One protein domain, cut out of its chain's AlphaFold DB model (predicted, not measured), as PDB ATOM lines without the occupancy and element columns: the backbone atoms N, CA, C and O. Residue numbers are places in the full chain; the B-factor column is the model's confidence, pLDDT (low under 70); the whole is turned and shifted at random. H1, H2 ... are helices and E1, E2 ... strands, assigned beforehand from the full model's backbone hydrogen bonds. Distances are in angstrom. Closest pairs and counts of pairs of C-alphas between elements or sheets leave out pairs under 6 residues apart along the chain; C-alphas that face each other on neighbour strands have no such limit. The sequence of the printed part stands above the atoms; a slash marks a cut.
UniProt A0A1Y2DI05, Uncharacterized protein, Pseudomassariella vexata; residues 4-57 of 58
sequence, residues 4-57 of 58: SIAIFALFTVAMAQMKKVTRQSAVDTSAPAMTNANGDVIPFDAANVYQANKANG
ATOM      1  N   SER A   4     205.780 159.859 159.571       72.69
ATOM      2  CA  SER A   4     207.190 159.503 159.760       72.69
ATOM      3  C   SER A   4     207.639 159.633 161.219       72.69
ATOM      4  O   SER A   4     208.410 158.806 161.691       72.69
ATOM      5  N   ILE A   5     207.096 160.605 161.959       79.50
ATOM      6  CA  ILE A   5     207.391 160.793 163.388       79.50
ATOM      7  C   ILE A   5     206.799 159.651 164.229       79.50
ATOM      8  O   ILE A   5     207.464 159.140 165.124       79.50
ATOM      9  N   ALA A   6     205.582 159.202 163.909       79.38
ATOM     10  CA  ALA A   6     204.926 158.109 164.625       79.38
ATOM     11  C   ALA A   6     205.652 156.768 164.421       79.38
ATOM     12  O   ALA A   6     205.826 156.006 165.369       79.38
ATOM     13  N   ILE A   7     206.138 156.509 163.203       80.81
ATOM     14  CA  ILE A   7     206.924 155.305 162.891       80.81
ATOM     15  C   ILE A   7     208.257 155.322 163.648       80.81
ATOM     16  O   ILE A   7     208.652 154.309 164.222       80.81
ATOM     17  N   PHE A   8     208.930 156.475 163.702       81.62
ATOM     18  CA  PHE A   8     210.196 156.605 164.421       81.62
ATOM     19  C   PHE A   8     210.020 156.423 165.937       81.62
ATOM     20  O   PHE A   8     210.818 155.736 166.568       81.62
ATOM     21  N   ALA A   9     208.941 156.962 166.515       80.75
ATOM     22  CA  ALA A   9     208.619 156.793 167.933       80.75
ATOM     23  C   ALA A   9     208.287 155.335 168.305       80.75
ATOM     24  O   ALA A   9     208.707 154.847 169.349       80.75
ATOM     25  N   LEU A  10     207.570 154.608 167.444       80.81
ATOM     26  CA  LEU A  10     207.321 153.176 167.641       80.81
ATOM     27  C   LEU A  10     208.617 152.363 167.607       80.81
ATOM     28  O   LEU A  10     208.808 151.459 168.421       80.81
ATOM     29  N   PHE A  11     209.526 152.709 166.696       81.94
ATOM     30  CA  PHE A  11     210.805 152.024 166.572       81.94
ATOM     31  C   PHE A  11     211.684 152.222 167.814       81.94
ATOM     32  O   PHE A  11     212.245 151.258 168.328       81.94
ATOM     33  N   THR A  12     211.767 153.439 168.359       79.81
ATOM     34  CA  THR A  12     212.575 153.701 169.562       79.81
ATOM     35  C   THR A  12     212.035 152.990 170.806       79.81
ATOM     36  O   THR A  12     212.826 152.454 171.583       79.81
ATOM     37  N   VAL A  13     210.710 152.905 170.970       81.25
ATOM     38  CA  VAL A  13     210.083 152.164 172.081       81.25
ATOM     39  C   VAL A  13     210.339 150.658 171.969       81.25
ATOM     40  O   VAL A  13     210.659 150.023 172.971       81.25
ATOM     41  N   ALA A  14     210.264 150.084 170.765       76.88
ATOM     42  CA  ALA A  14     210.550 148.664 170.555       76.88
ATOM     43  C   ALA A  14     212.016 148.311 170.874       76.88
ATOM     44  O   ALA A  14     212.289 147.304 171.527       76.88
ATOM     45  N   MET A  15     212.966 149.167 170.480       78.38
ATOM     46  CA  MET A  15     214.390 148.956 170.767       78.38
ATOM     47  C   MET A  15     214.705 149.038 172.269       78.38
ATOM     48  O   MET A  15     215.565 148.303 172.749       78.38
ATOM     49  N   ALA A  16     213.990 149.880 173.025       75.69
ATOM     50  CA  ALA A  16     214.165 150.005 174.475       75.69
ATOM     51  C   ALA A  16     213.779 148.730 175.251       75.69
ATOM     52  O   ALA A  16     214.256 148.515 176.362       75.69
ATOM     53  N   GLN A  17     212.940 147.870 174.666       70.56
ATOM     54  CA  GLN A  17     212.519 146.605 175.276       70.56
ATOM     55  C   GLN A  17     213.487 145.448 174.989       70.56
ATOM     56  O   GLN A  17     213.352 144.368 175.565       70.56
ATOM     57  N   MET A  18     214.486 145.651 174.126       73.00
ATOM     58  CA  MET A  18     215.481 144.623 173.846       73.00
ATOM     59  C   MET A  18     216.494 144.523 174.987       73.00
ATOM     60  O   MET A  18     217.471 145.267 175.067       73.00
ATOM     61  N   LYS A  19     216.278 143.547 175.869       77.44
ATOM     62  CA  LYS A  19     217.253 143.162 176.889       77.44
ATOM     63  C   LYS A  19     218.351 142.311 176.250       77.44
ATOM     64  O   LYS A  19     218.075 141.274 175.649       77.44
ATOM     65  N   LYS A  20     219.612 142.718 176.416       70.75
ATOM     66  CA  LYS A  20     220.768 141.900 176.029       70.75
ATOM     67  C   LYS A  20     220.753 140.599 176.839       70.75
ATOM     68  O   LYS A  20     220.860 140.637 178.063       70.75
ATOM     69  N   VAL A  21     220.642 139.462 176.156       69.06
ATOM     70  CA  VAL A  21     220.835 138.137 176.760       69.06
ATOM     71  C   VAL A  21     222.322 137.808 176.687       69.06
ATOM     72  O   VAL A  21     222.880 137.652 175.599       69.06
ATOM     73  N   THR A  22     222.989 137.756 177.837       69.06
ATOM     74  CA  THR A  22     224.393 137.345 177.912       69.06
ATOM     75  C   THR A  22     224.464 135.847 177.642       69.06
ATOM     76  O   THR A  22     223.981 135.049 178.436       69.06
ATOM     77  N   ARG A  23     225.043 135.447 176.506       68.38
ATOM     78  CA  ARG A  23     225.339 134.033 176.248       68.38
ATOM     79  C   ARG A  23     226.565 133.663 177.078       68.38
ATOM     80  O   ARG A  23     227.588 134.338 176.974       68.38
ATOM     81  N   GLN A  24     226.476 132.619 177.892       66.62
ATOM     82  CA  GLN A  24     227.659 132.072 178.549       66.62
ATOM     83  C   GLN A  24     228.498 131.324 177.510       66.62
ATOM     84  O   GLN A  24     228.058 130.326 176.947       66.62
ATOM     85  N   SER A  25     229.699 131.834 177.230       65.62
ATOM     86  CA  SER A  25     230.596 131.274 176.206       65.62
ATOM     87  C   SER A  25     231.465 130.112 176.696       65.62
ATOM     88  O   SER A  25     232.169 129.513 175.891       65.62
ATOM     89  N   ALA A  26     231.445 129.792 177.990       63.06
ATOM     90  CA  ALA A  26     232.270 128.738 178.571       63.06
ATOM     91  C   ALA A  26     231.509 128.071 179.717       63.06
ATOM     92  O   ALA A  26     231.700 128.398 180.885       63.06
ATOM     93  N   VAL A  27     230.590 127.178 179.366       61.78
ATOM     94  CA  VAL A  27     230.061 126.210 180.326       61.78
ATOM     95  C   VAL A  27     230.943 124.982 180.205       61.78
ATOM     96  O   VAL A  27     231.100 124.446 179.109       61.78
ATOM     97  N   ASP A  28     231.539 124.564 181.312       66.19
ATOM     98  CA  ASP A  28     232.233 123.288 181.377       66.19
ATOM     99  C   ASP A  28     231.217 122.155 181.144       66.19
ATOM    100  O   ASP A  28     230.328 121.925 181.961       66.19
ATOM    101  N   THR A  29     231.310 121.485 179.993       64.94
ATOM    102  CA  THR A  29     230.409 120.390 179.600       64.94
ATOM    103  C   THR A  29     230.835 119.036 180.164       64.94
ATOM    104  O   THR A  29     230.210 118.027 179.846       64.94
ATOM    105  N   SER A  30     231.922 118.977 180.942       74.56
ATOM    106  CA  SER A  30     232.391 117.731 181.557       74.56
ATOM    107  C   SER A  30     231.501 117.268 182.716       74.56
ATOM    108  O   SER A  30     231.519 116.088 183.069       74.56
ATOM    109  N   ALA A  31     230.684 118.171 183.267       72.81
ATOM    110  CA  ALA A  31     229.751 117.900 184.350       72.81
ATOM    111  C   ALA A  31     228.295 118.169 183.921       72.81
ATOM    112  O   ALA A  31     228.044 119.037 183.079       72.81
ATOM    113  N   PRO A  32     227.309 117.463 184.509       79.62
ATOM    114  CA  PRO A  32     225.905 117.815 184.347       79.62
ATOM    115  C   PRO A  32     225.676 119.263 184.795       79.62
ATOM    116  O   PRO A  32     226.245 119.710 185.791       79.62
ATOM    117  N   ALA A  33     224.832 119.992 184.070       84.81
ATOM    118  CA  ALA A  33     224.554 121.404 184.312       84.81
ATOM    119  C   ALA A  33     223.042 121.667 184.337       84.81
ATOM    120  O   ALA A  33     222.262 120.911 183.755       84.81
ATOM    121  N   MET A  34     222.627 122.746 184.998       84.56
ATOM    122  CA  MET A  34     221.236 123.204 185.053       84.56
ATOM    123  C   MET A  34     221.139 124.714 184.818       84.56
ATOM    124  O   MET A  34     222.119 125.436 184.973       84.56
ATOM    125  N   THR A  35     219.953 125.201 184.456       85.19
ATOM    126  CA  THR A  35     219.692 126.636 184.275       85.19
ATOM    127  C   THR A  35     219.068 127.223 185.539       85.19
ATOM    128  O   THR A  35     218.087 126.689 186.053       85.19
ATOM    129  N   ASN A  36     219.633 128.316 186.051       82.00
ATOM    130  CA  ASN A  36     219.088 129.043 187.197       82.00
ATOM    131  C   ASN A  36     217.920 129.970 186.783       82.00
ATOM    132  O   ASN A  36     217.620 130.139 185.601       82.00
ATOM    133  N   ALA A  37     217.278 130.625 187.755       81.81
ATOM    134  CA  ALA A  37     216.148 131.532 187.501       81.81
ATOM    135  C   ALA A  37     216.499 132.757 186.628       81.81
ATOM    136  O   ALA A  37     215.614 133.366 186.032       81.81
ATOM    137  N   ASN A  38     217.782 133.113 186.542       81.81
ATOM    138  CA  ASN A  38     218.275 134.226 185.732       81.81
ATOM    139  C   ASN A  38     218.589 133.812 184.284       81.81
ATOM    140  O   ASN A  38     218.869 134.681 183.456       81.81
ATOM    141  N   GLY A  39     218.514 132.515 183.965       77.06
ATOM    142  CA  GLY A  39     218.875 131.966 182.659       77.06
ATOM    143  C   GLY A  39     220.350 131.580 182.526       77.06
ATOM    144  O   GLY A  39     220.771 131.221 181.427       77.06
ATOM    145  N   ASP A  40     221.128 131.626 183.610       83.69
ATOM    146  CA  ASP A  40     222.523 131.192 183.608       83.69
ATOM    147  C   ASP A  40     222.605 129.668 183.745       83.69
ATOM    148  O   ASP A  40     221.947 129.062 184.592       83.69
ATOM    149  N   VAL A  41     223.459 129.049 182.943       81.44
ATOM    150  CA  VAL A  41     223.909 127.670 183.090       81.44
ATOM    151  C   VAL A  41     224.928 127.601 184.226       81.44
ATOM    152  O   VAL A  41     225.950 128.290 184.228       81.44
ATOM    153  N   ILE A  42     224.624 126.762 185.206       83.19
ATOM    154  CA  ILE A  42     225.433 126.494 186.392       83.19
ATOM    155  C   ILE A  42     225.668 124.981 186.510       83.19
ATOM    156  O   ILE A  42     224.885 124.203 185.954       83.19
ATOM    157  N   PRO A  43     226.708 124.527 187.231       86.56
ATOM    158  CA  PRO A  43     226.872 123.109 187.537       86.56
ATOM    159  C   PRO A  43     225.634 122.540 188.239       86.56
ATOM    160  O   PRO A  43     224.992 123.223 189.039       86.56
ATOM    161  N   PHE A  44     225.288 121.291 187.937       85.50
ATOM    162  CA  PHE A  44     224.170 120.609 188.577       85.50
ATOM    163  C   PHE A  44     224.483 120.332 190.050       85.50
ATOM    164  O   PHE A  44     225.451 119.643 190.372       85.50
ATOM    165  N   ASP A  45     223.625 120.830 190.938       84.50
ATOM    166  CA  ASP A  45     223.701 120.590 192.376       84.50
ATOM    167  C   ASP A  45     222.560 119.670 192.824       84.50
ATOM    168  O   ASP A  45     221.426 120.096 193.065       84.50
ATOM    169  N   ALA A  46     222.876 118.381 192.956       82.75
ATOM    170  CA  ALA A  46     221.920 117.364 193.375       82.75
ATOM    171  C   ALA A  46     221.368 117.600 194.792       82.75
ATOM    172  O   ALA A  46     220.221 117.241 195.064       82.75
ATOM    173  N   ALA A  47     222.157 118.190 195.697       82.81
ATOM    174  CA  ALA A  47     221.751 118.390 197.084       82.81
ATOM    175  C   ALA A  47     220.660 119.459 197.179       82.81
ATOM    176  O   ALA A  47     219.626 119.238 197.810       82.81
ATOM    177  N   ASN A  48     220.848 120.585 196.491       81.00
ATOM    178  CA  ASN A  48     219.841 121.641 196.453       81.00
ATOM    179  C   ASN A  48     218.574 121.208 195.703       81.00
ATOM    180  O   ASN A  48     217.468 121.490 196.166       81.00
ATOM    181  N   VAL A  49     218.711 120.456 194.605       81.75
ATOM    182  CA  VAL A  49     217.557 119.896 193.880       81.75
ATOM    183  C   VAL A  49     216.762 118.936 194.763       81.75
ATOM    184  O   VAL A  49     215.538 119.029 194.814       81.75
ATOM    185  N   TYR A  50     217.433 118.050 195.501       83.00
ATOM    186  CA  TYR A  50     216.765 117.116 196.406       83.00
ATOM    187  C   TYR A  50     216.014 117.832 197.534       83.00
ATOM    188  O   TYR A  50     214.867 117.498 197.812       83.00
ATOM    189  N   GLN A  51     216.619 118.846 198.156       84.38
ATOM    190  CA  GLN A  51     215.971 119.589 199.241       84.38
ATOM    191  C   GLN A  51     214.765 120.398 198.753       84.38
ATOM    192  O   GLN A  51     213.728 120.407 199.417       84.38
ATOM    193  N   ALA A  52     214.864 121.024 197.577       83.19
ATOM    194  CA  ALA A  52     213.737 121.710 196.948       83.19
ATOM    195  C   ALA A  52     212.590 120.738 196.628       83.19
ATOM    196  O   ALA A  52     211.424 121.026 196.885       83.19
ATOM    197  N   ASN A  53     212.926 119.556 196.122       81.00
ATOM    198  CA  ASN A  53     211.971 118.497 195.828       81.00
ATOM    199  C   ASN A  53     211.291 117.954 197.089       81.00
ATOM    200  O   ASN A  53     210.068 117.836 197.120       81.00
ATOM    201  N   LYS A  54     212.058 117.711 198.155       84.38
ATOM    202  CA  LYS A  54     211.534 117.293 199.459       84.38
ATOM    203  C   LYS A  54     210.593 118.340 200.064       84.38
ATOM    204  O   LYS A  54     209.552 117.997 200.614       84.38
ATOM    205  N   ALA A  55     210.916 119.629 199.926       82.38
ATOM    206  CA  ALA A  55     210.024 120.717 200.336       82.38
ATOM    207  C   ALA A  55     208.706 120.748 199.534       82.38
ATOM    208  O   ALA A  55     207.687 121.194 200.055       82.38
ATOM    209  N   ASN A  56     208.712 120.231 198.301       84.12
ATOM    210  CA  ASN A  56     207.542 120.114 197.427       84.12
ATOM    211  C   ASN A  56     206.796 118.770 197.556       84.12
ATOM    212  O   ASN A  56     205.880 118.510 196.777       84.12
ATOM    213  N   GLY A  57     207.149 117.933 198.539       83.94
ATOM    214  CA  GLY A  57     206.419 116.702 198.855       83.94
ATOM    215  C   GLY A  57     206.924 115.432 198.169       83.94
ATOM    216  O   GLY A  57     206.160 114.472 198.073       83.94
TER     217      GLY A  57
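This is residues 4 to 57 of the 58 residues of an uncharacterized protein of Pseudomassariella vexata (UniProt A0A1Y2DI05). A small two-stranded hairpin, E1 and E2, lies between two helices that are far from each other: H1 sticks out at the far end of a long stretch with no named element, residues 17 to 32, and H2 follows closely after the hairpin, with its residues 47 to 55 sticking out at the other end. Residues 4 to 20, with H1, and residues 47 to 57, with most of H2, stand free, and H1 with its long link makes much of the length. The printed part has 54 residues, with two named helices and two named strands in the order H1, E1, E2, H2; the sheet, E1 - E2, is antiparallel, and the class is mixed, helices and strands. The whole is extended, with a radius of gyration of the C-alphas of 19.5 A, and flat, spanning 57 by 31 by 8 A.

Begin at the sheet, where E1, residues 33 to 35, and E2, residues 41 to 43, form a hairpin of antiparallel neighbours, with 140 degrees between their N-to-C directions. Look at the C-alphas of Ala 33 and Pro 43, which face each other at 4.3 A, and at those of Thr 35 and Val 41, which face each other at 4.5 A. Between the strands, N 34 and O 42 are 2.9 A apart and N 42 and O 34 are 2.8 A apart, both within hydrogen-bond range. Past E2, a tight link of 2 residues leads to H2, residues 46 to 55, which is apart from E1. Back before E1, a long link of 16 residues comes from H1, residues 4 to 16, which is apart from E2 and from H2. In H1 and H2 every O i to N i+4 pair is within hydrogen-bond range.

Find C-alpha 33 at (224.554, 121.404, 184.312), where E1 begins; its three residues cover 7.1 A, and the three of E2 cover 7.0 A. H2 begins at C-alpha 46, at (221.920, 117.364, 193.375), and runs 14.2 A to C-alpha 55. For H1, go to C-alpha 4 at (207.190, 159.503, 159.760); from there the helix runs 18.9 A to C-alpha 16.

The two C-alphas farthest apart are those of Ser 4 and Lys 54, at 58.1 A. The printed residues run from 4 to 57 without a gap. The link from H1 to E1, residues 17 to 32, is long, and the links from E1 to E2 and from E2 to H2 are tight. The mean pLDDT of the printed part is 78.1; look for low confidence, under 70, at residues 21 to 29, within the long link.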